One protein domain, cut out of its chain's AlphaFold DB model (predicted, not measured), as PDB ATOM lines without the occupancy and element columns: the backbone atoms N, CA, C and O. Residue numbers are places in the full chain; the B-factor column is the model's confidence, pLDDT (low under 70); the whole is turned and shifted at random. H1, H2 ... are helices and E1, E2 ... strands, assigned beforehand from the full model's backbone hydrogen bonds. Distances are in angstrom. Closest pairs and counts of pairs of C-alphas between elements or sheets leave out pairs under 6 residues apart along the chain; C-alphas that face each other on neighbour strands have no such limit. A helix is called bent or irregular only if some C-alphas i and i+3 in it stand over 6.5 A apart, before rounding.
ATOM      1  N   LYS A 132     277.435 204.311 256.990       94.69
ATOM      2  CA  LYS A 132     276.948 204.014 255.648       94.69
ATOM      3  C   LYS A 132     277.488 205.068 254.691       94.69
ATOM      4  O   LYS A 132     277.379 206.257 254.976       94.69
ATOM      5  N   LEU A 133     278.063 204.632 253.575       94.56
ATOM      6  CA  LEU A 133     278.482 205.491 252.469       94.56
ATOM      7  C   LEU A 133     277.574 205.206 251.278       94.56
ATOM      8  O   LEU A 133     277.318 204.049 250.947       94.56
ATOM      9  N   ILE A 134     277.054 206.261 250.672       93.75
ATOM     10  CA  ILE A 134     276.039 206.212 249.629       93.75
ATOM     11  C   ILE A 134     276.550 207.062 248.474       93.75
ATOM     12  O   ILE A 134     276.898 208.230 248.642       93.75
ATOM     13  N   SER A 135     276.632 206.474 247.287       90.06
ATOM     14  CA  SER A 135     276.934 207.244 246.084       90.06
ATOM     15  C   SER A 135     275.732 208.109 245.742       90.06
ATOM     16  O   SER A 135     274.606 207.612 245.723       90.06
ATOM     17  N   THR A 136     275.946 209.381 245.408       86.31
ATOM     18  CA  THR A 136     274.808 210.245 245.047       86.31
ATOM     19  C   THR A 136     274.217 209.889 243.678       86.31
ATOM     20  O   THR A 136     273.165 210.409 243.311       86.31
ATOM     21  N   ASN A 137     274.891 209.007 242.918       83.81
ATOM     22  CA  ASN A 137     274.528 208.560 241.565       83.81
ATOM     23  C   ASN A 137     274.300 209.719 240.583       83.81
ATOM     24  O   ASN A 137     273.643 209.563 239.556       83.81
ATOM     25  N   ALA A 138     274.832 210.897 240.904       82.69
ATOM     26  CA  ALA A 138     274.581 212.098 240.138       82.69
ATOM     27  C   ALA A 138     275.419 212.128 238.862       82.69
ATOM     28  O   ALA A 138     276.627 211.866 238.897       82.69
ATOM     29  N   LEU A 139     274.773 212.517 237.764       87.56
ATOM     30  CA  LEU A 139     275.424 212.989 236.552       87.56
ATOM     31  C   LEU A 139     275.604 214.504 236.658       87.56
ATOM     32  O   LEU A 139     274.633 215.232 236.849       87.56
ATOM     33  N   GLN A 140     276.846 214.968 236.561       87.94
ATOM     34  CA  GLN A 140     277.220 216.369 236.740       87.94
ATOM     35  C   GLN A 140     277.995 216.836 235.514       87.94
ATOM     36  O   GLN A 140     279.076 216.323 235.227       87.94
ATOM     37  N   GLU A 141     277.437 217.793 234.782       91.06
ATOM     38  CA  GLU A 141     278.058 218.373 233.597       91.06
ATOM     39  C   GLU A 141     278.818 219.655 233.963       91.06
ATOM     40  O   GLU A 141     278.287 220.553 234.627       91.06
ATOM     41  N   ILE A 142     280.074 219.749 233.533       92.69
ATOM     42  CA  ILE A 142     280.967 220.878 233.792       92.69
ATOM     43  C   ILE A 142     281.635 221.274 232.474       92.69
ATOM     44  O   ILE A 142     282.281 220.453 231.822       92.69
ATOM     45  N   PHE A 143     281.516 222.543 232.096       92.69
ATOM     46  CA  PHE A 143     282.211 223.095 230.936       92.69
ATOM     47  C   PHE A 143     283.400 223.930 231.391       92.69
ATOM     48  O   PHE A 143     283.259 224.749 232.299       92.69
ATOM     49  N   VAL A 144     284.562 223.720 230.775       93.69
ATOM     50  CA  VAL A 144     285.842 224.290 231.214       93.69
ATOM     51  C   VAL A 144     286.566 224.962 230.047       93.69
ATOM     52  O   VAL A 144     286.722 224.359 228.987       93.69
ATOM     53  N   ASP A 145     287.011 226.203 230.228       91.31
ATOM     54  CA  ASP A 145     287.798 226.933 229.221       91.31
ATOM     55  C   ASP A 145     289.285 226.520 229.203       91.31
ATOM     56  O   ASP A 145     289.758 225.737 230.031       91.31
ATOM     57  N   SER A 146     290.069 227.074 228.274       89.62
ATOM     58  CA  SER A 146     291.512 226.792 228.178       89.62
ATOM     59  C   SER A 146     292.336 227.267 229.387       89.62
ATOM     60  O   SER A 146     293.491 226.866 229.564       89.62
ATOM     61  N   ASN A 147     291.769 228.132 230.229       91.62
ATOM     62  CA  ASN A 147     292.369 228.611 231.470       91.62
ATOM     63  C   ASN A 147     291.934 227.781 232.687       91.62
ATOM     64  O   ASN A 147     292.446 228.007 233.783       91.62
ATOM     65  N   GLY A 148     291.041 226.805 232.512       91.81
ATOM     66  CA  GLY A 148     290.486 225.982 233.580       91.81
ATOM     67  C   GLY A 148     289.315 226.625 234.330       91.81
ATOM     68  O   GLY A 148     288.910 226.095 235.366       91.81
ATOM     69  N   ASN A 149     288.798 227.772 233.875       93.50
ATOM     70  CA  ASN A 149     287.590 228.352 234.454       93.50
ATOM     71  C   ASN A 149     286.398 227.466 234.110       93.50
ATOM     72  O   ASN A 149     286.231 227.061 232.959       93.50
ATOM     73  N   ALA A 150     285.558 227.193 235.103       93.81
ATOM     74  CA  ALA A 150     284.456 226.258 234.971       93.81
ATOM     75  C   ALA A 150     283.096 226.944 235.074       93.81
ATOM     76  O   ALA A 150     282.902 227.856 235.878       93.81
ATOM     77  N   ILE A 151     282.136 226.428 234.316       93.38
ATOM     78  CA  ILE A 151     280.710 226.712 234.460       93.38
ATOM     79  C   ILE A 151     279.946 225.394 234.597       93.38
ATOM     80  O   ILE A 151     280.331 224.367 234.035       93.38
ATOM     81  N   LEU A 152     278.861 225.413 235.367       93.31
ATOM     82  CA  LEU A 152     278.047 224.226 235.610       93.31
ATOM     83  C   LEU A 152     276.983 224.073 234.518       93.31
ATOM     84  O   LEU A 152     276.262 225.021 234.204       93.31
ATOM     85  N   GLY A 153     276.912 222.874 233.949       90.81
ATOM     86  CA  GLY A 153     275.882 222.436 233.016       90.81
ATOM     87  C   GLY A 153     274.711 221.741 233.716       90.81
ATOM     88  O   GLY A 153     274.408 221.991 234.886       90.81
ATOM     89  N   LEU A 154     274.032 220.863 232.981       90.62
ATOM     90  CA  LEU A 154     272.875 220.118 233.477       90.62
ATOM     91  C   LEU A 154     273.268 219.081 234.547       90.62
ATOM     92  O   LEU A 154     274.387 218.576 234.583       90.62
ATOM     93  N   GLY A 155     272.334 218.763 235.449       86.00
ATOM     94  CA  GLY A 155     272.520 217.728 236.482       86.00
ATOM     95  C   GLY A 155     273.455 218.087 237.644       86.00
ATOM     96  O   GLY A 155     273.491 217.378 238.649       86.00
ATOM     97  N   SER A 156     274.121 219.239 237.592       88.19
ATOM     98  CA  SER A 156     275.143 219.681 238.552       88.19
ATOM     99  C   SER A 156     274.617 220.140 239.924       88.19
ATOM    100  O   SER A 156     275.236 220.976 240.572       88.19
ATOM    101  N   LYS A 157     273.510 219.566 240.420       88.56
ATOM    102  CA  LYS A 157     272.893 219.899 241.725       88.56
ATOM    103  C   LYS A 157     273.801 219.658 242.936       88.56
ATOM    104  O   LYS A 157     273.575 220.236 243.993       88.56
ATOM    105  N   PHE A 158     274.799 218.790 242.790       91.44
ATOM    106  CA  PHE A 158     275.774 218.488 243.835       91.44
ATOM    107  C   PHE A 158     277.103 219.217 243.631       91.44
ATOM    108  O   PHE A 158     277.980 219.076 244.481       91.44
ATOM    109  N   CYS A 159     277.248 220.004 242.560       94.25
ATOM    110  CA  CYS A 159     278.420 220.830 242.317       94.25
ATOM    111  C   CYS A 159     278.137 222.310 242.595       94.25
ATOM    112  O   CYS A 159     277.039 222.818 242.388       94.25
ATOM    113  N   SER A 160     279.180 223.031 242.984       94.94
ATOM    114  CA  SER A 160     279.191 224.488 243.103       94.94
ATOM    115  C   SER A 160     280.543 225.034 242.663       94.94
ATOM    116  O   SER A 160     281.578 224.454 243.007       94.94
ATOM    117  N   ILE A 161     280.551 226.169 241.963       94.69
ATOM    118  CA  ILE A 161     281.781 226.941 241.756       94.69
ATOM    119  C   ILE A 161     282.205 227.529 243.104       94.69
ATOM    120  O   ILE A 161     281.392 228.126 243.810       94.69
ATOM    121  N   THR A 162     283.464 227.340 243.491       94.31
ATOM    122  CA  THR A 162     283.980 227.819 244.778       94.31
ATOM    123  C   THR A 162     285.448 228.220 244.683       94.31
ATOM    124  O   THR A 162     286.144 227.866 243.732       94.31
ATOM    125  N   THR A 163     285.924 228.973 245.674       95.19
ATOM    126  CA  THR A 163     287.324 229.394 245.794       95.19
ATOM    127  C   THR A 163     287.891 228.898 247.115       95.19
ATOM    128  O   THR A 163     287.344 229.180 248.180       95.19
ATOM    129  N   ILE A 164     289.013 228.180 247.062       93.56
ATOM    130  CA  ILE A 164     289.695 227.647 248.243       93.56
ATOM    131  C   ILE A 164     291.135 228.130 248.229       93.56
ATOM    132  O   ILE A 164     291.889 227.805 247.316       93.56
ATOM    133  N   ALA A 165     291.532 228.870 249.269       90.06
ATOM    134  CA  ALA A 165     292.878 229.433 249.393       90.06
ATOM    135  C   ALA A 165     293.318 230.195 248.123       90.06
ATOM    136  O   ALA A 165     294.400 229.958 247.596       90.06
ATOM    137  N   ASN A 166     292.447 231.089 247.633       91.56
ATOM    138  CA  ASN A 166     292.631 231.900 246.418       91.56
ATOM    139  C   ASN A 166     292.719 231.111 245.102       91.56
ATOM    140  O   ASN A 166     293.138 231.658 244.087       91.56
ATOM    141  N   VAL A 167     292.313 229.839 245.099       94.50
ATOM    142  CA  VAL A 167     292.229 229.021 243.888       94.50
ATOM    143  C   VAL A 167     290.767 228.734 243.579       94.50
ATOM    144  O   VAL A 167     290.085 228.075 244.368       94.50
ATOM    145  N   SER A 168     290.293 229.224 242.436       95.31
ATOM    146  CA  SER A 168     288.960 228.923 241.905       95.31
ATOM    147  C   SER A 168     288.867 227.469 241.441       95.31
ATOM    148  O   SER A 168     289.869 226.850 241.075       95.31
ATOM    149  N   GLY A 169     287.662 226.911 241.438       96.31
ATOM    150  CA  GLY A 169     287.404 225.566 240.934       96.31
ATOM    151  C   GLY A 169     285.968 225.121 241.173       96.31
ATOM    152  O   GLY A 169     285.088 225.934 241.465       96.31
ATOM    153  N   VAL A 170     285.739 223.814 241.072       96.19
ATOM    154  CA  VAL A 170     284.424 223.196 241.271       96.19
ATOM    155  C   VAL A 170     284.476 222.247 242.456       96.19
ATOM    156  O   VAL A 170     285.310 221.353 242.494       96.19
ATOM    157  N   SER A 171     283.575 222.418 243.416       95.56
ATOM    158  CA  SER A 171     283.357 221.465 244.506       95.56
ATOM    159  C   SER A 171     282.119 220.641 244.215       95.56
ATOM    160  O   SER A 171     281.060 221.238 244.051       95.56
ATOM    161  N   CYS A 172     282.229 219.312 244.202       94.44
ATOM    162  CA  CYS A 172     281.113 218.398 243.980       94.44
ATOM    163  C   CYS A 172     280.975 217.386 245.121       94.44
ATOM    164  O   CYS A 172     281.953 216.742 245.506       94.44
ATOM    165  N   ARG A 173     279.756 217.193 245.630       94.12
ATOM    166  CA  ARG A 173     279.453 216.122 246.584       94.12
ATOM    167  C   ARG A 173     279.395 214.783 245.866       94.12
ATOM    168  O   ARG A 173     278.501 214.554 245.050       94.12
ATOM    169  N   LEU A 174     280.343 213.902 246.176       92.50
ATOM    170  CA  LEU A 174     280.421 212.574 245.557       92.50
ATOM    171  C   LEU A 174     279.858 211.474 246.454       92.50
ATOM    172  O   LEU A 174     279.418 210.439 245.964       92.50
ATOM    173  N   VAL A 175     279.863 211.691 247.766       94.31
ATOM    174  CA  VAL A 175     279.404 210.697 248.736       94.31
ATOM    175  C   VAL A 175     278.439 211.363 249.696       94.31
ATOM    176  O   VAL A 175     278.741 212.417 250.251       94.31
ATOM    177  N   GLU A 176     277.292 210.742 249.900       95.31
ATOM    178  CA  GLU A 176     276.444 210.957 251.065       95.31
ATOM    179  C   GLU A 176     276.800 209.910 252.116       95.31
ATOM    180  O   GLU A 176     277.181 208.783 251.800       95.31
ATOM    181  N   SER A 177     276.725 210.277 253.386       95.06
ATOM    182  CA  SER A 177     277.112 209.390 254.475       95.06
ATOM    183  C   SER A 177     276.165 209.512 255.651       95.06
ATOM    184  O   SER A 177     275.748 210.614 255.994       95.06
ATOM    185  N   GLU A 178     275.904 208.397 256.316       96.06
ATOM    186  CA  GLU A 178     275.129 208.339 257.551       96.06
ATOM    187  C   GLU A 178     275.980 207.650 258.617       96.06
ATOM    188  O   GLU A 178     276.384 206.498 258.445       96.06
ATOM    189  N   LEU A 179     276.266 208.348 259.716       95.44
ATOM    190  CA  LEU A 179     276.970 207.772 260.858       95.44
ATOM    191  C   LEU A 179     276.045 207.705 262.073       95.44
ATOM    192  O   LEU A 179     275.673 208.728 262.647       95.44
ATOM    193  N   LYS A 180     275.750 206.487 262.528       95.50
ATOM    194  CA  LYS A 180     275.133 206.245 263.840       95.50
ATOM    195  C   LYS A 180     276.227 205.934 264.852       95.50
ATOM    196  O   LYS A 180     277.055 205.066 264.594       95.50
ATOM    197  N   GLY A 181     276.216 206.596 266.007       93.50
ATOM    198  CA  GLY A 181     277.245 206.412 267.036       93.50
ATOM    199  C   GLY A 181     278.516 207.207 266.762       93.50
ATOM    200  O   GLY A 181     278.453 208.366 266.364       93.50
ATOM    201  N   SER A 182     279.668 206.580 267.007       90.38
ATOM    202  CA  SER A 182     280.986 207.214 266.909       90.38
ATOM    203  C   SER A 182     281.913 206.474 265.947       90.38
ATOM    204  O   SER A 182     281.894 205.246 265.857       90.38
ATOM    205  N   LEU A 183     282.774 207.228 265.261       86.62
ATOM    206  CA  LEU A 183     283.908 206.661 264.534       86.62
ATOM    207  C   LEU A 183     285.051 206.342 265.492       86.62
ATOM    208  O   LEU A 183     285.306 207.065 266.454       86.62
ATOM    209  N   ILE A 184     285.793 205.285 265.175       85.12
ATOM    210  CA  ILE A 184     287.058 204.997 265.846       85.12
ATOM    211  C   ILE A 184     288.059 206.084 265.431       85.12
ATOM    212  O   ILE A 184     288.348 206.249 264.244       85.12
ATOM    213  N   SER A 185     288.603 206.810 266.409       85.81
ATOM    214  CA  SER A 185     289.447 207.999 266.197       85.81
ATOM    215  C   SER A 185     290.741 207.732 265.422       85.81
ATOM    216  O   SER A 185     291.357 208.661 264.909       85.81
ATOM    217  N   THR A 186     291.159 206.471 265.307       90.56
ATOM    218  CA  THR A 186     292.372 206.071 264.586       90.56
ATOM    219  C   THR A 186     292.146 205.797 263.100       90.56
ATOM    220  O   THR A 186     293.128 205.637 262.374       90.56
ATOM    221  N   ILE A 187     290.892 205.753 262.631       92.44
ATOM    222  CA  ILE A 187     290.589 205.560 261.210       92.44
ATOM    223  C   ILE A 187     291.031 206.799 260.431       92.44
ATOM    224  O   ILE A 187     290.734 207.942 260.791       92.44
ATOM    225  N   ARG A 188     291.745 206.555 259.340       94.69
ATOM    226  CA  ARG A 188     292.175 207.532 258.353       94.69
ATOM    227  C   ARG A 188     291.359 207.384 257.082       94.69
ATOM    228  O   ARG A 188     290.942 206.280 256.754       94.69
ATOM    229  N   ILE A 189     291.171 208.494 256.385       95.44
ATOM    230  CA  ILE A 189     290.557 208.573 255.066       95.44
ATOM    231  C   ILE A 189     291.500 209.315 254.116       95.44
ATOM    232  O   ILE A 189     292.145 210.291 254.513       95.44
ATOM    233  N   SER A 190     291.570 208.852 252.874       94.69
ATOM    234  CA  SER A 190     292.193 209.539 251.742       94.69
ATOM    235  C   SER A 190     291.384 209.280 250.472       94.69
ATOM    236  O   SER A 190     290.563 208.365 250.420       94.69
ATOM    237  N   LEU A 191     291.617 210.082 249.442       95.06
ATOM    238  CA  LEU A 191     291.120 209.826 248.099       95.06
ATOM    239  C   LEU A 191     292.267 209.249 247.264       95.06
ATOM    240  O   LEU A 191     293.346 209.829 247.196       95.06
ATOM    241  N   ASN A 192     292.029 208.106 246.639       92.44
ATOM    242  CA  ASN A 192     292.923 207.490 245.672       92.44
ATOM    243  C   ASN A 192     292.427 207.846 244.270       92.44
ATOM    244  O   ASN A 192     291.219 207.816 244.013       92.44
ATOM    245  N   ILE A 193     293.362 208.205 243.392       91.19
ATOM    246  CA  ILE A 193     293.082 208.545 241.999       91.19
ATOM    247  C   ILE A 193     293.637 207.435 241.120       91.19
ATOM    248  O   ILE A 193     294.803 207.067 241.267       91.19
ATOM    249  N   ASP A 194     292.805 206.902 240.234       88.00
ATOM    250  CA  ASP A 194     293.203 205.811 239.349       88.00
ATOM    251  C   ASP A 194     294.197 206.297 238.267       88.00
ATOM    252  O   ASP A 194     293.946 207.329 237.627       88.00
ATOM    253  N   PRO A 195     295.304 205.568 238.012       84.94
ATOM    254  CA  PRO A 195     296.259 205.889 236.948       84.94
ATOM    255  C   PRO A 195     295.654 205.984 235.540       84.94
ATOM    256  O   PRO A 195     296.244 206.630 234.671       84.94
ATOM    257  N   MET A 196     294.473 205.401 235.295       83.31
ATOM    258  CA  MET A 196     293.699 205.569 234.058       83.31
ATOM    259  C   MET A 196     293.382 207.033 233.738       83.31
ATOM    260  O   MET A 196     293.073 207.348 232.590       83.31
ATOM    261  N   LEU A 197     293.505 207.938 234.714       85.94
ATOM    262  CA  LEU A 197     293.466 209.377 234.477       85.94
ATOM    263  C   LEU A 197     294.533 209.838 233.461       85.94
ATOM    264  O   LEU A 197     294.340 210.848 232.789       85.94
ATOM    265  N   GLY A 198     295.652 209.121 233.322       85.62
ATOM    266  CA  GLY A 198     296.696 209.412 232.331       85.62
ATOM    267  C   GLY A 198     297.681 210.514 232.737       85.62
ATOM    268  O   GLY A 198     298.534 210.909 231.940       85.62
ATOM    269  N   PHE A 199     297.582 211.024 233.966       90.19
ATOM    270  CA  PHE A 199     298.584 211.873 234.611       90.19
ATOM    271  C   PHE A 199     298.393 211.866 236.129       90.19
ATOM    272  O   PHE A 199     297.290 211.611 236.605       90.19
ATOM    273  N   ASP A 200     299.445 212.222 236.867       91.00
ATOM    274  CA  ASP A 200     299.401 212.350 238.324       91.00
ATOM    275  C   ASP A 200     299.014 213.781 238.738       91.00
ATOM    276  O   ASP A 200     299.792 214.724 238.525       91.00
ATOM    277  N   PRO A 201     297.837 213.999 239.353       92.75
ATOM    278  CA  PRO A 201     297.444 215.322 239.810       92.75
ATOM    279  C   PRO A 201     298.309 215.769 240.984       92.75
ATOM    280  O   PRO A 201     298.533 215.024 241.946       92.75
ATOM    281  N   LYS A 202     298.732 217.036 240.966       93.81
ATOM    282  CA  LYS A 202     299.407 217.645 242.120       93.81
ATOM    283  C   LYS A 202     298.474 217.611 243.334       93.81
ATOM    284  O   LYS A 202     297.306 217.982 243.217       93.81
ATOM    285  N   SER A 203     299.001 217.248 244.504       91.56
ATOM    286  CA  SER A 203     298.229 217.042 245.745       91.56
ATOM    287  C   SER A 203     297.222 218.154 246.046       91.56
ATOM    288  O   SER A 203     296.059 217.879 246.306       91.56
ATOM    289  N   ALA A 204     297.633 219.418 245.946       93.81
ATOM    290  CA  ALA A 204     296.788 220.563 246.283       93.81
ATOM    291  C   ALA A 204     295.710 220.912 245.239       93.81
ATOM    292  O   ALA A 204     294.883 221.791 245.493       93.81
ATOM    293  N   THR A 205     295.730 220.276 244.064       95.81
ATOM    294  CA  THR A 205     294.789 220.568 242.968       95.81
ATOM    295  C   THR A 205     293.473 219.810 243.090       95.81
ATOM    296  O   THR A 205     292.473 220.240 242.519       95.81
ATOM    297  N   ILE A 206     293.453 218.745 243.895       96.38
ATOM    298  CA  ILE A 206     292.229 218.067 244.309       96.38
ATOM    299  C   ILE A 206     292.184 218.051 245.829       96.38
ATOM    300  O   ILE A 206     293.173 217.722 246.486       96.38
ATOM    301  N   LYS A 207     291.038 218.413 246.399       97.25
ATOM    302  CA  LYS A 207     290.855 218.440 247.853       97.25
ATOM    303  C   LYS A 207     289.574 217.741 248.267       97.25
ATOM    304  O   LYS A 207     288.616 217.719 247.508       97.25
ATOM    305  N   ILE A 208     289.550 217.216 249.485       97.06
ATOM    306  CA  ILE A 208     288.370 216.596 250.089       97.06
ATOM    307  C   ILE A 208     287.964 217.329 251.364       97.06
ATOM    308  O   ILE A 208     288.809 217.885 252.078       97.06
ATOM    309  N   LYS A 209     286.665 217.325 251.656       96.50
ATOM    310  CA  LYS A 209     286.090 217.932 252.858       96.50
ATOM    311  C   LYS A 209     284.803 217.219 253.246       96.50
ATOM    312  O   LYS A 209     284.022 216.829 252.385       96.50
ATOM    313  N   GLY A 210     284.551 217.106 254.544       96.62
ATOM    314  CA  GLY A 210     283.220 216.770 255.035       96.62
ATOM    315  C   GLY A 210     282.254 217.939 254.882       96.62
ATOM    316  O   GLY A 210     282.626 219.079 255.162       96.62
ATOM    317  N   SER A 211     281.007 217.695 254.492       91.88
ATOM    318  CA  SER A 211     280.047 218.781 254.243       91.88
ATOM    319  C   SER A 211     279.796 219.669 255.469       91.88
ATOM    320  O   SER A 211     279.671 220.882 255.310       91.88
ATOM    321  N   ASN A 212     279.852 219.104 256.681       92.19
ATOM    322  CA  ASN A 212     279.713 219.835 257.950       92.19
ATOM    323  C   ASN A 212     281.027 220.426 258.490       92.19
ATOM    324  O   ASN A 212     281.057 221.018 259.567       92.19
ATOM    325  N   PHE A 213     282.123 220.290 257.746       95.44
ATOM    326  CA  PHE A 213     283.434 220.811 258.112       95.44
ATOM    327  C   PHE A 213     283.823 221.974 257.196       95.44
ATOM    328  O   PHE A 213     283.309 222.137 256.087       95.44
ATOM    329  N   THR A 214     284.758 222.801 257.661       93.62
ATOM    330  CA  THR A 214     285.276 223.964 256.919       93.62
ATOM    331  C   THR A 214     286.657 223.712 256.317       93.62
ATOM    332  O   THR A 214     287.014 224.314 255.305       93.62
ATOM    333  N   LYS A 215     287.439 222.811 256.919       96.19
ATOM    334  CA  LYS A 215     288.820 222.542 256.520       96.19
ATOM    335  C   LYS A 215     288.894 221.544 255.370       96.19
ATOM    336  O   LYS A 215     288.471 220.402 255.509       96.19
ATOM    337  N   TRP A 216     289.523 221.976 254.283       96.94
ATOM    338  CA  TRP A 216     289.883 221.138 253.145       96.94
ATOM    339  C   TRP A 216     291.225 220.439 253.364       96.94
ATOM    340  O   TRP A 216     292.162 221.037 253.898       96.94
ATOM    341  N   TYR A 217     291.319 219.204 252.888       97.62
ATOM    342  CA  TYR A 217     292.528 218.383 252.908       97.62
ATOM    343  C   TYR A 217     292.914 218.023 251.481       97.62
ATOM    344  O   TYR A 217     292.029 217.874 250.641       97.62
ATOM    345  N   ASN A 218     294.205 217.901 251.184       97.25
ATOM    346  CA  ASN A 218     294.620 217.446 249.858       97.25
ATOM    347  C   ASN A 218     294.164 216.000 249.653       97.25
ATOM    348  O   ASN A 218     294.052 215.241 250.616       97.25
ATOM    349  N   TYR A 219     293.896 215.610 248.409       94.88
ATOM    350  CA  TYR A 219     293.291 214.306 248.124       94.88
ATOM    351  C   TYR A 219     294.106 213.126 248.683       94.88
ATOM    352  O   TYR A 219     293.536 212.174 249.208       94.88
ATOM    353  N   ASN A 220     295.435 213.229 248.640       93.12
ATOM    354  CA  ASN A 220     296.362 212.202 249.104       93.12
ATOM    355  C   ASN A 220     296.763 212.339 250.588       93.12
ATOM    356  O   ASN A 220     297.560 211.535 251.079       93.12
ATOM    357  N   ASP A 221     296.229 213.326 251.318       95.25
ATOM    358  CA  ASP A 221     296.480 213.458 252.752       95.25
ATOM    359  C   ASP A 221     295.771 212.328 253.512       95.25
ATOM    360  O   ASP A 221     294.556 212.152 253.425       95.25
ATOM    361  N   ARG A 222     296.517 211.601 254.351       93.12
ATOM    362  CA  ARG A 222     295.960 210.585 255.263       93.12
ATOM    363  C   ARG A 222     295.325 211.254 256.484       93.12
ATOM    364  O   ARG A 222     295.917 211.337 257.566       93.12
ATOM    365  N   THR A 223     294.105 211.744 256.317       95.44
ATOM    366  CA  THR A 223     293.401 212.564 257.313       95.44
ATOM    367  C   THR A 223     292.596 211.701 258.277       95.44
ATOM    368  O   THR A 223     292.144 210.629 257.909       95.44
ATOM    369  N   TYR A 224     292.427 212.120 259.537       95.38
ATOM    370  CA  TYR A 224     291.521 211.416 260.456       95.38
ATOM    371  C   TYR A 224     290.086 211.451 259.925       95.38
ATOM    372  O   TYR A 224     289.587 212.521 259.581       95.38
ATOM    373  N   ALA A 225     289.407 210.304 259.902       94.56
ATOM    374  CA  ALA A 225     288.033 210.215 259.420       94.56
ATOM    375  C   ALA A 225     287.082 211.117 260.225       94.56
ATOM    376  O   ALA A 225     286.179 211.704 259.650       94.56
ATOM    377  N   THR A 226     287.347 211.334 261.518       94.62
ATOM    378  CA  THR A 226     286.597 212.264 262.387       94.62
ATOM    379  C   THR A 226     286.704 213.737 261.981       94.62
ATOM    380  O   THR A 226     285.952 214.560 262.489       94.62
ATOM    381  N   ASN A 227     287.632 214.093 261.087       95.56
ATOM    382  CA  ASN A 227     287.751 215.448 260.542       95.56
ATOM    383  C   ASN A 227     286.968 215.639 259.230       95.56
ATOM    384  O   ASN A 227     286.963 216.741 258.681       95.56
ATOM    385  N   ILE A 228     286.391 214.561 258.695       95.88
ATOM    386  CA  ILE A 228     285.629 214.528 257.439       95.88
ATOM    387  C   ILE A 228     284.196 214.042 257.695       95.88
ATOM    388  O   ILE A 228     283.260 214.496 257.052       95.88
ATOM    389  N   LEU A 229     284.011 213.130 258.643       95.12
ATOM    390  CA  LEU A 229     282.743 212.494 258.961       95.12
ATOM    391  C   LEU A 229     282.365 212.801 260.411       95.12
ATOM    392  O   LEU A 229     283.196 212.723 261.317       95.12
ATOM    393  N   SER A 230     281.092 213.108 260.624       93.56
ATOM    394  CA  SER A 230     280.482 213.346 261.934       93.56
ATOM    395  C   SER A 230     279.224 212.495 262.090       93.56
ATOM    396  O   SER A 230     278.789 211.861 261.133       93.56
ATOM    397  N   ALA A 231     278.654 212.439 263.295       93.81
ATOM    398  CA  ALA A 231     277.394 211.733 263.526       93.81
ATOM    399  C   ALA A 231     276.245 212.346 262.699       93.81
ATOM    400  O   ALA A 231     276.264 213.538 262.386       93.81
ATOM    401  N   GLY A 232     275.249 211.525 262.363       94.44
ATOM    402  CA  GLY A 232     274.105 211.908 261.535       94.44
ATOM    403  C   GLY A 232     274.387 211.850 260.032       94.44
ATOM    404  O   GLY A 232     275.345 211.215 259.580       94.44
ATOM    405  N   GLU A 233     273.524 212.511 259.265       94.00
ATOM    406  CA  GLU A 233     273.628 212.625 257.809       94.00
ATOM    407  C   GLU A 233     274.637 213.705 257.415       94.00
ATOM    408  O   GLU A 233     274.630 214.824 257.930       94.00
ATOM    409  N   ASN A 234     275.539 213.347 256.510       91.44
ATOM    410  CA  ASN A 234     276.666 214.157 256.068       91.44
ATOM    411  C   ASN A 234     276.992 213.846 254.601       91.44
ATOM    412  O   ASN A 234     276.367 212.993 253.973       91.44
ATOM    413  N   GLY A 235     278.016 214.500 254.060       94.00
ATOM    414  CA  GLY A 235     278.571 214.164 252.757       94.00
ATOM    415  C   GLY A 235     280.071 214.403 252.688       94.00
ATOM    416  O   GLY A 235     280.654 215.035 253.573       94.00
ATOM    417  N   ILE A 236     280.690 213.884 251.631       95.81
ATOM    418  CA  ILE A 236     282.080 214.148 251.276       95.81
ATOM    419  C   ILE A 236     282.087 214.917 249.958       95.81
ATOM    420  O   ILE A 236     281.661 214.415 248.911       95.81
ATOM    421  N   ASP A 237     282.583 216.145 250.039       95.56
ATOM    422  CA  ASP A 237     282.737 217.056 248.918       95.56
ATOM    423  C   ASP A 237     284.175 216.960 248.388       95.56
ATOM    424  O   ASP A 237     285.140 216.945 249.160       95.56
ATOM    425  N   VAL A 238     284.315 216.897 247.064       95.56
ATOM    426  CA  VAL A 238     285.598 216.871 246.357       95.56
ATOM    427  C   VAL A 238     285.729 218.136 245.527       95.56
ATOM    428  O   VAL A 238     284.870 218.447 244.706       95.56
ATOM    429  N   PHE A 239     286.809 218.875 245.748       97.19
ATOM    430  CA  PHE A 239     287.149 220.074 245.004       97.19
ATOM    431  C   PHE A 239     288.154 219.767 243.904       97.19
ATOM    432  O   PHE A 239     289.212 219.203 244.173       97.19
ATOM    433  N   PHE A 240     287.840 220.224 242.701       95.75
ATOM    434  CA  PHE A 240     288.664 220.196 241.507       95.75
ATOM    435  C   PHE A 240     289.108 221.623 241.197       95.75
ATOM    436  O   PHE A 240     288.288 222.470 240.837       95.75
ATOM    437  N   SER A 241     290.398 221.912 241.365       97.50
ATOM    438  CA  SER A 241     290.911 223.258 241.122       97.50
ATOM    439  C   SER A 241     290.923 223.606 239.637       97.50
ATOM    440  O   SER A 241     291.053 222.735 238.780       97.50
ATOM    441  N   GLN A 242     290.904 224.901 239.330       95.94
ATOM    442  CA  GLN A 242     291.138 225.428 237.987       95.94
ATOM    443  C   GLN A 242     292.392 224.825 237.335       95.94
ATOM    444  O   GLN A 242     292.380 224.489 236.156       95.94
ATOM    445  N   THR A 243     293.470 224.630 238.101       95.69
ATOM    446  CA  THR A 243     294.697 223.996 237.599       95.69
ATOM    447  C   THR A 243     294.456 222.556 237.153       95.69
ATOM    448  O   THR A 243     294.920 222.170 236.086       95.69
ATOM    449  N   PHE A 244     293.726 221.767 237.944       95.31
ATOM    450  CA  PHE A 244     293.381 220.395 237.574       95.31
ATOM    451  C   PHE A 244     292.471 220.358 236.340       95.31
ATOM    452  O   PHE A 244     292.730 219.617 235.397       95.31
ATOM    453  N   LEU A 245     291.446 221.212 236.314       94.88
ATOM    454  CA  LEU A 245     290.496 221.301 235.205       94.88
ATOM    455  C   LEU A 245     291.183 221.721 233.895       94.88
ATOM    456  O   LEU A 245     290.913 221.144 232.843       94.88
ATOM    457  N   LYS A 246     292.133 222.660 233.962       93.88
ATOM    458  CA  LYS A 246     292.967 223.052 232.821       93.88
ATOM    459  C   LYS A 246     293.794 221.886 232.276       93.88
ATOM    460  O   LYS A 246     293.874 221.721 231.059       93.88
ATOM    461  N   GLU A 247     294.410 221.083 233.148       93.31
ATOM    462  CA  GLU A 247     295.191 219.908 232.730       93.31
ATOM    463  C   GLU A 247     294.315 218.884 231.999       93.31
ATOM    464  O   GLU A 247     294.729 218.371 230.960       93.31
ATOM    465  N   LEU A 248     293.087 218.643 232.474       90.81
ATOM    466  CA  LEU A 248     292.142 217.740 231.809       90.81
ATOM    467  C   LEU A 248     291.821 218.181 230.381       90.81
ATOM    468  O   LEU A 248     291.917 217.375 229.455       90.81
ATOM    469  N   ILE A 249     291.483 219.462 230.196       88.94
ATOM    470  CA  ILE A 249     291.165 220.018 228.875       88.94
ATOM    471  C   ILE A 249     292.393 219.993 227.964       88.94
ATOM    472  O   ILE A 249     292.303 219.541 226.823       88.94
ATOM    473  N   THR A 250     293.556 220.403 228.475       89.75
ATOM    474  CA  THR A 250     294.815 220.434 227.710       89.75
ATOM    475  C   THR A 250     295.200 219.042 227.207       89.75
ATOM    476  O   THR A 250     295.638 218.885 226.068       89.75
ATOM    477  N   ARG A 251     295.000 218.015 228.040       88.75
ATOM    478  CA  ARG A 251     295.303 216.612 227.718       88.75
ATOM    479  C   ARG A 251     294.169 215.891 226.988       88.75
ATOM    480  O   ARG A 251     294.350 214.737 226.617       88.75
ATOM    481  N   LYS A 252     293.025 216.555 226.767       85.06
ATOM    482  CA  LYS A 252     291.811 215.982 226.157       85.06
ATOM    483  C   LYS A 252     291.316 214.723 226.884       85.06
ATOM    484  O   LYS A 252     290.883 213.764 226.251       85.06
ATOM    485  N   ILE A 253     291.402 214.724 228.213       80.88
ATOM    486  CA  ILE A 253     290.959 213.601 229.043       80.88
ATOM    487  C   ILE A 253     289.443 213.689 229.222       80.88
ATOM    488  O   ILE A 253     288.935 214.656 229.789       80.88
ATOM    489  N   ASP A 254     288.725 212.667 228.758       69.44
ATOM    490  CA  ASP A 254     287.284 212.546 228.974       69.44
ATOM    491  C   ASP A 254     287.000 211.826 230.298       69.44
ATOM    492  O   ASP A 254     287.282 210.637 230.454       69.44
ATOM    493  N   LEU A 255     286.411 212.545 231.256       66.81
ATOM    494  CA  LEU A 255     286.003 211.982 232.546       66.81
ATOM    495  C   LEU A 255     284.624 211.309 232.503       66.81
ATOM    496  O   LEU A 255     284.085 210.970 233.551       66.81
ATOM    497  N   SER A 256     284.053 211.041 231.327       62.09
ATOM    498  CA  SER A 256     282.804 210.269 231.203       62.09
ATOM    499  C   SER A 256     282.844 208.911 231.933       62.09
ATOM    500  O   SER A 256     281.807 208.410 232.364       62.09
ATOM    501  N   LYS A 257     284.044 208.353 232.171       62.94
ATOM    502  CA  LYS A 257     284.299 207.157 233.000       62.94
ATOM    503  C   LYS A 257     284.745 207.464 234.442       62.94
ATOM    504  O   LYS A 257     285.383 206.631 235.082       62.94
ATOM    505  N   SER A 258     284.408 208.635 234.989       64.56
ATOM    506  CA  SER A 258     284.858 209.096 236.319       64.56
ATOM    507  C   SER A 258     284.536 208.146 237.468       64.56
ATOM    508  O   SER A 258     285.210 208.193 238.492       64.56
ATOM    509  N   GLN A 259     283.533 207.281 237.295       66.19
ATOM    510  CA  GLN A 259     283.142 206.245 238.253       66.19
ATOM    511  C   GLN A 259     284.293 205.304 238.633       66.19
ATOM    512  O   GLN A 259     284.213 204.643 239.655       66.19
ATOM    513  N   GLN A 260     285.345 205.221 237.818       71.19
ATOM    514  CA  GLN A 260     286.510 204.371 238.077       71.19
ATOM    515  C   GLN A 260     287.723 205.163 238.571       71.19
ATOM    516  O   GLN A 260     288.719 204.570 238.949       71.19
ATOM    517  N   LEU A 261     287.655 206.499 238.575       82.50
ATOM    518  CA  LEU A 261     288.829 207.345 238.801       82.50
ATOM    519  C   LEU A 261     289.030 207.748 240.258       82.50
ATOM    520  O   LEU A 261     290.131 208.146 240.619       82.50
ATOM    521  N   PHE A 262     287.982 207.695 241.075       88.94
ATOM    522  CA  PHE A 262     287.987 208.227 242.433       88.94
ATOM    523  C   PHE A 262     287.571 207.143 243.419       88.94
ATOM    524  O   PHE A 262     286.418 206.726 243.417       88.94
ATOM    525  N   THR A 263     288.480 206.731 244.302       93.50
ATOM    526  CA  THR A 263     288.204 205.723 245.336       93.50
ATOM    527  C   THR A 263     288.575 206.265 246.705       93.50
ATOM    528  O   THR A 263     289.721 206.624 246.954       93.50
ATOM    529  N   PHE A 264     287.620 206.317 247.628       94.56
ATOM    530  CA  PHE A 264     287.895 206.684 249.012       94.56
ATOM    531  C   PHE A 264     288.494 205.492 249.747       94.56
ATOM    532  O   PHE A 264     287.828 204.475 249.941       94.56
ATOM    533  N   GLY A 265     289.749 205.629 250.162       94.31
ATOM    534  CA  GLY A 265     290.438 204.659 250.996       94.31
ATOM    535  C   GLY A 265     290.240 204.992 252.468       94.31
ATOM    536  O   GLY A 265     290.479 206.121 252.893       94.31
ATOM    537  N   PHE A 266     289.841 204.000 253.251       93.69
ATOM    538  CA  PHE A 266     289.794 204.049 254.703       93.69
ATOM    539  C   PHE A 266     290.826 203.086 255.252       93.69
ATOM    540  O   PHE A 266     290.849 201.918 254.865       93.69
ATOM    541  N   ASP A 267     291.644 203.536 256.195       91.31
ATOM    542  CA  ASP A 267     292.552 202.629 256.873       91.31
ATOM    543  C   ASP A 267     292.675 202.875 258.371       91.31
ATOM    544  O   ASP A 267     292.522 203.984 258.864       91.31
ATOM    545  N   ASN A 268     292.974 201.819 259.112       89.25
ATOM    546  CA  ASN A 268     293.283 201.874 260.530       89.25
ATOM    547  C   ASN A 268     294.655 201.242 260.764       89.25
ATOM    548  O   ASN A 268     294.789 200.284 261.528       89.25
ATOM    549  N   LYS A 269     295.687 201.753 260.074       81.56
ATOM    550  CA  LYS A 269     297.036 201.171 260.143       81.56
ATOM    551  C   LYS A 269     297.608 201.088 261.559       81.56
ATOM    552  O   LYS A 269     298.390 200.188 261.836       81.56
ATOM    553  N   THR A 270     297.232 202.002 262.450       82.56
ATOM    554  CA  THR A 270     297.775 202.050 263.814       82.56
ATOM    555  C   THR A 270     297.288 200.888 264.677       82.56
ATOM    556  O   THR A 270     298.075 200.309 265.417       82.56
ATOM    557  N   VAL A 271     296.001 200.535 264.588       81.06
ATOM    558  CA  VAL A 271     295.380 199.521 265.463       81.06
ATOM    559  C   VAL A 271     295.200 198.184 264.740       81.06
ATOM    560  O   VAL A 271     295.288 197.119 265.347       81.06
ATOM    561  N   ALA A 272     294.991 198.227 263.427       78.19
ATOM    562  CA  ALA A 272     294.811 197.064 262.569       78.19
ATOM    563  C   ALA A 272     295.696 197.170 261.308       78.19
ATOM    564  O   ALA A 272     295.168 197.147 260.192       78.19
ATOM    565  N   PRO A 273     297.042 197.220 261.448       72.94
ATOM    566  CA  PRO A 273     298.001 197.427 260.346       72.94
ATOM    567  C   PRO A 273     297.855 196.465 259.170       72.94
ATOM    568  O   PRO A 273     298.362 196.718 258.078       72.94
ATOM    569  N   GLN A 274     297.191 195.337 259.400       70.25
ATOM    570  CA  GLN A 274     297.132 194.218 258.480       70.25
ATOM    571  C   GLN A 274     295.716 193.946 257.944       70.25
ATOM    572  O   GLN A 274     295.586 193.093 257.073       70.25
ATOM    573  N   SER A 275     294.666 194.593 258.463       70.31
ATOM    574  CA  SER A 275     293.269 194.286 258.091       70.31
ATOM    575  C   SER A 275     292.316 195.476 258.120       70.31
ATOM    576  O   SER A 275     291.206 195.362 257.617       70.31
ATOM    577  N   GLY A 276     292.711 196.612 258.694       79.88
ATOM    578  CA  GLY A 276     291.893 197.815 258.671       79.88
ATOM    579  C   GLY A 276     292.099 198.565 257.367       79.88
ATOM    580  O   GLY A 276     292.703 199.622 257.422       79.88
ATOM    581  N   TYR A 277     291.672 198.010 256.234       86.06
ATOM    582  CA  TYR A 277     291.679 198.678 254.931       86.06
ATOM    583  C   TYR A 277     290.332 198.446 254.258       86.06
ATOM    584  O   TYR A 277     289.917 197.300 254.102       86.06
ATOM    585  N   TYR A 278     289.664 199.525 253.871       89.44
ATOM    586  CA  TYR A 278     288.380 199.495 253.184       89.44
ATOM    587  C   TYR A 278     288.398 200.528 252.072       89.44
ATOM    588  O   TYR A 278     289.020 201.578 252.210       89.44
ATOM    589  N   GLU A 279     287.702 200.244 250.983       92.00
ATOM    590  CA  GLU A 279     287.634 201.135 249.833       92.00
ATOM    591  C   GLU A 279     286.181 201.345 249.433       92.00
ATOM    592  O   GLU A 279     285.355 200.435 249.525       92.00
ATOM    593  N   PHE A 280     285.867 202.567 249.015       92.62
ATOM    594  CA  PHE A 280     284.555 202.938 248.516       92.62
ATOM    595  C   PHE A 280     284.705 203.794 247.262       92.62
ATOM    596  O   PHE A 280     285.188 204.926 247.320       92.62
ATOM    597  N   THR A 281     284.268 203.253 246.131       92.00
ATOM    598  CA  THR A 281     284.274 203.946 244.841       92.00
ATOM    599  C   THR A 281     282.864 204.465 244.550       92.00
ATOM    600  O   THR A 281     281.967 203.652 244.319       92.00
ATOM    601  N   PRO A 282     282.613 205.788 244.588       88.62
ATOM    602  CA  PRO A 282     281.313 206.340 244.239       88.62
ATOM    603  C   PRO A 282     280.972 206.145 242.757       88.62
ATOM    604  O   PRO A 282     281.781 206.417 241.874       88.62
ATOM    605  N   SER A 283     279.722 205.796 242.466       83.62
ATOM    606  CA  SER A 283     279.167 205.659 241.107       83.62
ATOM    607  C   SER A 283     278.783 206.996 240.441       83.62
ATOM    608  O   SER A 283     277.960 207.050 239.522       83.62
ATOM    609  N   ASN A 284     279.388 208.101 240.871       82.44
ATOM    610  CA  ASN A 284     279.146 209.439 240.337       82.44
ATOM    611  C   ASN A 284     279.744 209.623 238.940       82.44
ATOM    612  O   ASN A 284     280.857 209.179 238.658       82.44
ATOM    613  N   THR A 285     279.027 210.353 238.084       85.38
ATOM    614  CA  THR A 285     279.476 210.655 236.718       85.38
ATOM    615  C   THR A 285     279.736 212.143 236.584       85.38
ATOM    616  O   THR A 285     278.832 212.950 236.788       85.38
ATOM    617  N   ILE A 286     280.971 212.512 236.262       87.06
ATOM    618  CA  ILE A 286     281.381 213.898 236.057       87.06
ATOM    619  C   ILE A 286     281.779 214.044 234.595       87.06
ATOM    620  O   ILE A 286     282.826 213.563 234.173       87.06
ATOM    621  N   ILE A 287     280.937 214.713 233.819       86.62
ATOM    622  CA  ILE A 287     281.189 214.977 232.407       86.62
ATOM    623  C   ILE A 287     281.877 216.331 232.318       86.62
ATOM    624  O   ILE A 287     281.269 217.356 232.618       86.62
ATOM    625  N   ILE A 288     283.143 216.336 231.901       87.69
ATOM    626  CA  ILE A 288     283.914 217.565 231.700       87.69
ATOM    627  C   ILE A 288     284.120 217.779 230.208       87.69
ATOM    628  O   ILE A 288     284.706 216.929 229.538       87.69
ATOM    629  N   LYS A 289     283.634 218.908 229.686       89.56
ATOM    630  CA  LYS A 289     283.765 219.281 228.271       89.56
ATOM    631  C   LYS A 289     284.422 220.655 228.115       89.56
ATOM    632  O   LYS A 289     284.323 221.480 229.023       89.56
ATOM    633  N   PRO A 290     285.083 220.933 226.979       89.38
ATOM    634  CA  PRO A 290     285.549 222.280 226.669       89.38
ATOM    635  C   PRO A 290     284.389 223.282 226.668       89.38
ATOM    636  O   PRO A 290     283.305 222.963 226.189       89.38
ATOM    637  N   ARG A 291     284.605 224.492 227.183       90.81
ATOM    638  CA  ARG A 291     283.594 225.558 227.200       90.81
ATOM    639  C   ARG A 291     283.490 226.278 225.863       90.81
ATOM    640  O   ARG A 291     282.379 226.481 225.385       90.81
TER     641      ARG A 291
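This is residues 132 to 291 of the 460 residues of the protein "Fimbrial protein" of Proteus vulgaris (UniProt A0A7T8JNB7). A long, strongly twisted sheet, with E5 and E8 side by side through most of its length, makes one wall of an incompletely closed barrel: E1, E5, E8 and E7 stand on one side, the small sheet E6, E9, E10 on the other, and residues 217 to 224 bridge from E7 to E6. At one end of the domain a third sheet, E3, E2, E11, lies partly face to face with the large one as a sandwich, with H1 over both of these sheets and H2 beside E11. The printed part has 160 residues with two named helices and eleven named strands, in the order E1 to E8, H1, H2, E9 to E11, and its class is mostly strand. The large sheet is branched and antiparallel, E3 E2 E11 is mixed, and E6 E9 E10 is antiparallel. The whole is compact, with a radius of gyration of the C-alphas of 15.4 A, and elongated, spanning 46 by 29 by 28 A.

In the branched sheet E5, residues 167 to 181, has three antiparallel neighbours and bends by 71 degrees at residue 170. On one side of it lie E1, residues 132 to 135, with N 176 and O 134 at 2.8 A, and E4, residues 159 to 164, its hairpin partner, with N 162 and O 169 at 3.0 A. On the other side lies E8, residues 232 to 241, with N 234 and O 177 at 2.8 A. E7, residues 206 to 210, forms a hairpin with E8, with N 207 and O 239 at 3.0 A. The second sheet of the sandwich, two sheets face to face, has E2, residues 139 to 144, as inner strand. E3, residues 150 to 152, forms a hairpin with it, with N 151 and O 143 at 2.9 A; E11, residues 285 to 290, is its parallel neighbour, with N 142 and O 287 at 2.8 A. The facing parts of the two sheets are 10.1 A centre to centre, and the closest C-alphas of E3 and E4, Ala 150 and Ile 161, are 7.3 A apart. H1, residues 242 to 250, is on both sheets: it stands up from the branched one at a height of 9.3 A, and runs across the strands of the other at a height of 9.0 A, at 73 degrees to E11 on the local plane. H2, residues 255 to 260, stands at the level of that second sheet; its closest C-alphas to E11 are Ser 256 and Ile 287, 5.1 A apart. In the third sheet E9, residues 262 to 267, is antiparallel to E6, residues 188 to 193, with N 190 and O 265 at 2.9 A, and forms a hairpin with E10, residues 277 to 280, with N 266 and O 278 at 2.8 A. The closest C-alphas of E6 and E7, Leu 191 and Ile 208, are 7.6 A apart; those of E1 and E10, Leu 133 and Phe 280, are 7.7 A apart. Every O i to N i+4 pair is within hydrogen-bond range in H1; in H2 it is 0 of 2, beside 2 of 3 O i to N i+3 pairs.

E5 is the longest strand, 35.7 A from first to last C-alpha; C-alpha 167 is at (292.229, 229.021, 243.888), and C-alpha 181 is at (277.245, 206.412, 267.036). E8 measures 28.8 A, E11 16.5 A, E6 16.4 A, E2 16.3 A and E9 16.1 A. H1 is 12.0 A long. H2 is irregular, with C-alphas 256 and 259 8.1 A apart. E1 begins at (276.948, 204.014, 255.648), and E11 ends at (285.549, 222.280, 226.669).

The two C-alphas farthest apart, those of Val 271 and Arg 291, are 47.8 A apart. The printed part has no cut. The links E6 to E7 and E7 to E8 are long, with 12 and 21 residues. Mean pLDDT of the printed part is 90.3, and residues 254 to 259 are under 70.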